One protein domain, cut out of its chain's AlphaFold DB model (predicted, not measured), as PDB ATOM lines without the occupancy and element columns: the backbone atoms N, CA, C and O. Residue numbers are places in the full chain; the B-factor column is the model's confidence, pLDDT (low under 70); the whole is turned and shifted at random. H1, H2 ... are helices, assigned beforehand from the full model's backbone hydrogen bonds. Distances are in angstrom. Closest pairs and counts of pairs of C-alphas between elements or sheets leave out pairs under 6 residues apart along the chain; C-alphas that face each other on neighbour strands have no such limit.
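What this domain is: This is residues 87 to 137 of the 206 residues of an uncharacterized protein of Actinobacteria bacterium (UniProt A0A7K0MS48). This is a helical hairpin, open like a narrow V: the longest helix, H2, and H1 run opposite ways and come together only near the link between them, while short H3 sticks out beyond the far end of H2. The 51 printed residues hold three named helices, H1, H2 and H3 in chain order, and no named strand; the class is all helix. The whole is loose, with a radius of gyration of the C-alphas of 12.8 A, and spans 42 by 19 by 19 A, a rod.

How they stand to each other: Start at H2, residues 111 to 127. Its residues 111 to 115 alone touch residues 102 to 105 of H1, residues 92 to 105; the closest C-alphas, of Ile 105 and Tyr 111, are 6.3 A apart. This hairpin has a shallow tilt of 16 degrees, opposite ways. H3, residues 130 to 135, is close to H2 but not clearly touching: the closest C-alphas, of Val 126 and Phe 132, are 6.6 A apart, at a steep tilt of 66 degrees. H1 and H3 are apart. In H2 and H3 every O i to N i+4 pair is within hydrogen-bond range; in H1, 9 of 10 are.

Where its parts are: Find C-alpha 111 at (160.729, 197.922, 146.862); from there H2 runs 24.5 A to C-alpha 127. H1 runs 20.6 A from C-alpha 92 at (166.194, 194.071, 167.622), and H3 ends at C-alpha 135 at (150.614, 193.098, 177.621), 8.8 A from its first.

The domain as a whole: Look at Lys 107 and Pro 137 for the two C-alphas farthest apart, 41.8 A. The printed part has no cut, and both links are tight. Residues 87 to 96, 98 and 110 have pLDDT under 70.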
ATOM      1  N   VAL A  87     162.567 180.717 162.639       52.59
ATOM      2  CA  VAL A  87     163.629 181.393 161.868       52.59
ATOM      3  C   VAL A  87     163.320 182.852 161.546       52.59
ATOM      4  O   VAL A  87     164.234 183.609 161.236       52.59
ATOM      5  N   LEU A  88     162.074 183.296 161.698       58.78
ATOM      6  CA  LEU A  88     161.732 184.698 161.488       58.78
ATOM      7  C   LEU A  88     161.881 185.591 162.714       58.78
ATOM      8  O   LEU A  88     161.668 186.785 162.551       58.78
ATOM      9  N   MET A  89     162.293 185.089 163.887       59.25
ATOM     10  CA  MET A  89     162.564 185.938 165.057       59.25
ATOM     11  C   MET A  89     163.815 186.802 164.842       59.25
ATOM     12  O   MET A  89     164.896 186.532 165.370       59.25
ATOM     13  N   LEU A  90     163.669 187.875 164.064       60.56
ATOM     14  CA  LEU A  90     164.687 188.901 163.909       60.56
ATOM     15  C   LEU A  90     164.897 189.574 165.271       60.56
ATOM     16  O   LEU A  90     163.983 190.163 165.849       60.56
ATOM     17  N   LYS A  91     166.116 189.484 165.812       65.25
ATOM     18  CA  LYS A  91     166.504 190.250 167.007       65.25
ATOM     19  C   LYS A  91     166.495 191.755 166.691       65.25
ATOM     20  O   LYS A  91     166.787 192.145 165.565       65.25
ATOM     21  N   MET A  92     166.251 192.594 167.706       57.81
ATOM     22  CA  MET A  92     166.194 194.071 167.622       57.81
ATOM     23  C   MET A  92     167.211 194.761 166.676       57.81
ATOM     24  O   MET A  92     166.779 195.618 165.907       57.81
ATOM     25  N   PRO A  93     168.515 194.408 166.628       64.25
ATOM     26  CA  PRO A  93     169.461 195.088 165.732       64.25
ATOM     27  C   PRO A  93     169.205 194.836 164.240       64.25
ATOM     28  O   PRO A  93     169.478 195.707 163.414       64.25
ATOM     29  N   TYR A  94     168.635 193.685 163.877       68.69
ATOM     30  CA  TYR A  94     168.330 193.384 162.480       68.69
ATOM     31  C   TYR A  94     167.198 194.263 161.946       68.69
ATOM     32  O   TYR A  94     167.182 194.541 160.758       68.69
ATOM     33  N   TRP A  95     166.311 194.777 162.803       67.81
ATOM     34  CA  TRP A  95     165.239 195.698 162.405       67.81
ATOM     35  C   TRP A  95     165.772 197.049 161.932       67.81
ATOM     36  O   TRP A  95     165.291 197.585 160.942       67.81
ATOM     37  N   ILE A  96     166.786 197.582 162.617       68.94
ATOM     38  CA  ILE A  96     167.387 198.883 162.294       68.94
ATOM     39  C   ILE A  96     168.137 198.795 160.965       68.94
ATOM     40  O   ILE A  96     167.945 199.632 160.086       68.94
ATOM     41  N   LEU A  97     168.932 197.735 160.793       73.31
ATOM     42  CA  LEU A  97     169.615 197.449 159.532       73.31
ATOM     43  C   LEU A  97     168.612 197.291 158.380       73.31
ATOM     44  O   LEU A  97     168.848 197.760 157.275       73.31
ATOM     45  N   LEU A  98     167.471 196.667 158.651       68.19
ATOM     46  CA  LEU A  98     166.445 196.378 157.662       68.19
ATOM     47  C   LEU A  98     165.644 197.630 157.252       68.19
ATOM     48  O   LEU A  98     165.383 197.819 156.067       68.19
ATOM     49  N   ILE A  99     165.329 198.531 158.189       72.69
ATOM     50  CA  ILE A  99     164.752 199.857 157.886       72.69
ATOM     51  C   ILE A  99     165.734 200.692 157.052       72.69
ATOM     52  O   ILE A  99     165.328 201.362 156.105       72.69
ATOM     53  N   PHE A 100     167.030 200.618 157.367       73.50
ATOM     54  CA  PHE A 100     168.071 201.304 156.606       73.50
ATOM     55  C   PHE A 100     168.201 200.754 155.178       73.50
ATOM     56  O   PHE A 100     168.264 201.530 154.226       73.50
ATOM     57  N   ILE A 101     168.161 199.427 155.014       73.50
ATOM     58  CA  ILE A 101     168.137 198.780 153.694       73.50
ATOM     59  C   ILE A 101     166.917 199.254 152.905       73.50
ATOM     60  O   ILE A 101     167.093 199.690 151.773       73.50
ATOM     61  N   LEU A 102     165.715 199.250 153.494       71.88
ATOM     62  CA  LEU A 102     164.503 199.746 152.832       71.88
ATOM     63  C   LEU A 102     164.618 201.194 152.372       71.88
ATOM     64  O   LEU A 102     164.212 201.517 151.258       71.88
ATOM     65  N   TRP A 103     165.156 202.065 153.223       72.88
ATOM     66  CA  TRP A 103     165.377 203.458 152.861       72.88
ATOM     67  C   TRP A 103     166.314 203.574 151.651       72.88
ATOM     68  O   TRP A 103     166.027 204.330 150.725       72.88
ATOM     69  N   TRP A 104     167.370 202.756 151.613       76.56
ATOM     70  CA  TRP A 104     168.330 202.708 150.510       76.56
ATOM     71  C   TRP A 104     167.717 202.201 149.194       76.56
ATOM     72  O   TRP A 104     168.007 202.737 148.127       76.56
ATOM     73  N   ILE A 105     166.855 201.179 149.247       74.31
ATOM     74  CA  ILE A 105     166.278 200.546 148.048       74.31
ATOM     75  C   ILE A 105     164.944 201.159 147.585       74.31
ATOM     76  O   ILE A 105     164.352 200.645 146.642       74.31
ATOM     77  N   ASN A 106     164.487 202.271 148.178       72.94
ATOM     78  CA  ASN A 106     163.193 202.930 147.895       72.94
ATOM     79  C   ASN A 106     163.007 203.407 146.431       72.94
ATOM     80  O   ASN A 106     161.962 203.918 146.047       72.94
ATOM     81  N   LYS A 107     164.030 203.275 145.584       72.56
ATOM     82  CA  LYS A 107     163.972 203.602 144.149       72.56
ATOM     83  C   LYS A 107     164.063 202.383 143.232       72.56
ATOM     84  O   LYS A 107     164.071 202.545 142.018       72.56
ATOM     85  N   ILE A 108     164.159 201.180 143.791       74.12
ATOM     86  CA  ILE A 108     164.261 199.937 143.027       74.12
ATOM     87  C   ILE A 108     162.854 199.376 142.831       74.12
ATOM     88  O   ILE A 108     162.069 199.353 143.775       74.12
ATOM     89  N   ALA A 109     162.558 198.857 141.636       70.50
ATOM     90  CA  ALA A 109     161.255 198.274 141.303       70.50
ATOM     91  C   ALA A 109     160.785 197.219 142.322       70.50
ATOM     92  O   ALA A 109     159.600 197.073 142.557       70.50
ATOM     93  N   VAL A 110     161.699 196.506 142.989       69.69
ATOM     94  CA  VAL A 110     161.381 195.443 143.965       69.69
ATOM     95  C   VAL A 110     161.038 195.986 145.367       69.69
ATOM     96  O   VAL A 110     160.830 195.208 146.297       69.69
ATOM     97  N   TYR A 111     160.980 197.308 145.558       76.81
ATOM     98  CA  TYR A 111     160.729 197.922 146.862       76.81
ATOM     99  C   TYR A 111     159.397 197.480 147.482       76.81
ATOM    100  O   TYR A 111     159.392 197.007 148.620       76.81
ATOM    101  N   GLU A 112     158.289 197.567 146.735       72.38
ATOM    102  CA  GLU A 112     156.946 197.243 147.242       72.38
ATOM    103  C   GLU A 112     156.865 195.807 147.825       72.38
ATOM    104  O   GLU A 112     156.565 195.677 149.017       72.38
ATOM    105  N   PRO A 113     157.212 194.725 147.088       70.88
ATOM    106  CA  PRO A 113     157.196 193.355 147.619       70.88
ATOM    107  C   PRO A 113     158.047 193.157 148.876       70.88
ATOM    108  O   PRO A 113     157.654 192.431 149.792       70.88
ATOM    109  N   ILE A 114     159.222 193.792 148.932       74.88
ATOM    110  CA  ILE A 114     160.144 193.661 150.067       74.88
ATOM    111  C   ILE A 114     159.541 194.324 151.304       74.88
ATOM    112  O   ILE A 114     159.521 193.718 152.375       74.88
ATOM    113  N   VAL A 115     158.996 195.532 151.158       77.12
ATOM    114  CA  VAL A 115     158.316 196.250 152.242       77.12
ATOM    115  C   VAL A 115     157.151 195.429 152.795       77.12
ATOM    116  O   VAL A 115     156.993 195.322 154.009       77.12
ATOM    117  N   ILE A 116     156.372 194.789 151.925       75.25
ATOM    118  CA  ILE A 116     155.234 193.943 152.310       75.25
ATOM    119  C   ILE A 116     155.687 192.720 153.104       75.25
ATOM    120  O   ILE A 116     155.177 192.467 154.200       75.25
ATOM    121  N   LEU A 117     156.658 191.971 152.568       74.94
ATOM    122  CA  LEU A 117     157.258 190.824 153.253       74.94
ATOM    123  C   LEU A 117     157.758 191.238 154.635       74.94
ATOM    124  O   LEU A 117     157.540 190.533 155.619       74.94
ATOM    125  N   MET A 118     158.373 192.412 154.725       74.50
ATOM    126  CA  MET A 118     158.836 192.945 155.989       74.50
ATOM    127  C   MET A 118     157.700 193.265 156.947       74.50
ATOM    128  O   MET A 118     157.760 192.792 158.076       74.50
ATOM    129  N   TYR A 119     156.665 194.001 156.532       77.25
ATOM    130  CA  TYR A 119     155.499 194.273 157.381       77.25
ATOM    131  C   TYR A 119     154.897 192.987 157.951       77.25
ATOM    132  O   TYR A 119     154.652 192.911 159.157       77.25
ATOM    133  N   ALA A 120     154.751 191.948 157.126       77.56
ATOM    134  CA  ALA A 120     154.280 190.643 157.579       77.56
ATOM    135  C   ALA A 120     155.207 190.034 158.649       77.56
ATOM    136  O   ALA A 120     154.742 189.601 159.704       77.56
ATOM    137  N   ILE A 121     156.524 190.065 158.425       77.56
ATOM    138  CA  ILE A 121     157.525 189.583 159.389       77.56
ATOM    139  C   ILE A 121     157.487 190.399 160.694       77.56
ATOM    140  O   ILE A 121     157.608 189.817 161.774       77.56
ATOM    141  N   ILE A 122     157.286 191.723 160.627       78.31
ATOM    142  CA  ILE A 122     157.124 192.600 161.804       78.31
ATOM    143  C   ILE A 122     155.945 192.121 162.638       78.31
ATOM    144  O   ILE A 122     156.104 191.825 163.821       78.31
ATOM    145  N   ILE A 123     154.774 192.012 162.015       80.19
ATOM    146  CA  ILE A 123     153.524 191.682 162.700       80.19
ATOM    147  C   ILE A 123     153.620 190.297 163.354       80.19
ATOM    148  O   ILE A 123     153.280 190.146 164.530       80.19
ATOM    149  N   ILE A 124     154.165 189.307 162.638       79.31
ATOM    150  CA  ILE A 124     154.373 187.948 163.161       79.31
ATOM    151  C   ILE A 124     155.310 187.964 164.378       79.31
ATOM    152  O   ILE A 124     155.040 187.307 165.385       79.31
ATOM    153  N   ASN A 125     156.402 188.729 164.319       78.31
ATOM    154  CA  ASN A 125     157.359 188.807 165.420       78.31
ATOM    155  C   ASN A 125     156.819 189.549 166.635       78.31
ATOM    156  O   ASN A 125     157.062 189.116 167.761       78.31
ATOM    157  N   VAL A 126     156.071 190.632 166.425       80.88
ATOM    158  CA  VAL A 126     155.407 191.354 167.513       80.88
ATOM    159  C   VAL A 126     154.425 190.426 168.226       80.88
ATOM    160  O   VAL A 126     154.507 190.312 169.450       80.88
ATOM    161  N   GLY A 127     153.586 189.685 167.492       78.19
ATOM    162  CA  GLY A 127     152.630 188.732 168.075       78.19
ATOM    163  C   GLY A 127     153.281 187.579 168.858       78.19
ATOM    164  O   GLY A 127     152.711 187.076 169.831       78.19
ATOM    165  N   ASN A 128     154.506 187.197 168.485       76.75
ATOM    166  CA  ASN A 128     155.303 186.171 169.166       76.75
ATOM    167  C   ASN A 128     156.292 186.731 170.204       76.75
ATOM    168  O   ASN A 128     157.056 185.975 170.806       76.75
ATOM    169  N   SER A 129     156.315 188.046 170.421       79.06
ATOM    170  CA  SER A 129     157.261 188.670 171.343       79.06
ATOM    171  C   SER A 129     156.851 188.474 172.807       79.06
ATOM    172  O   SER A 129     155.674 188.524 173.164       79.06
ATOM    173  N   LYS A 130     157.846 188.361 173.696       78.81
ATOM    174  CA  LYS A 130     157.624 188.319 175.157       78.81
ATOM    175  C   LYS A 130     156.947 189.586 175.691       78.81
ATOM    176  O   LYS A 130     156.270 189.549 176.713       78.81
ATOM    177  N   ILE A 131     157.146 190.717 175.011       79.25
ATOM    178  CA  ILE A 131     156.521 191.999 175.357       79.25
ATOM    179  C   ILE A 131     155.014 191.904 175.131       79.25
ATOM    180  O   ILE A 131     154.240 192.257 176.018       79.25
ATOM    181  N   PHE A 132     154.598 191.366 173.984       78.62
ATOM    182  CA  PHE A 132     153.187 191.163 173.681       78.62
ATOM    183  C   PHE A 132     152.525 190.190 174.661       78.62
ATOM    184  O   PHE A 132     151.430 190.467 175.132       78.62
ATOM    185  N   GLU A 133     153.209 189.115 175.063       79.25
ATOM    186  CA  GLU A 133     152.705 188.183 176.089       79.25
ATOM    187  C   GLU A 133     152.548 188.814 177.477       79.25
ATOM    188  O   GLU A 133     151.708 188.380 178.264       79.25
ATOM    189  N   LYS A 134     153.335 189.850 177.789       81.88
ATOM    190  CA  LYS A 134     153.196 190.610 179.037       81.88
ATOM    191  C   LYS A 134     152.003 191.569 178.996       81.88
ATOM    192  O   LYS A 134     151.376 191.795 180.026       81.88
ATOM    193  N   ILE A 135     151.715 192.143 177.829       84.06
ATOM    194  CA  ILE A 135     150.614 193.098 177.621       84.06
ATOM    195  C   ILE A 135     149.276 192.365 177.470       84.06
ATOM    196  O   ILE A 135     148.267 192.793 178.024       84.06
ATOM    197  N   VAL A 136     149.270 191.254 176.732       81.38
ATOM    198  CA  VAL A 136     148.085 190.447 176.445       81.38
ATOM    199  C   VAL A 136     148.187 189.134 177.221       81.38
ATOM    200  O   VAL A 136     148.968 188.261 176.836       81.38
ATOM    201  N   PRO A 137     147.387 188.950 178.290       83.06
ATOM    202  CA  PRO A 137     147.367 187.716 179.065       83.06
ATOM    203  C   PRO A 137     147.221 186.481 178.175       83.06
ATOM    204  O   PRO A 137     146.403 186.465 177.252       83.06
TER     205      PRO A 137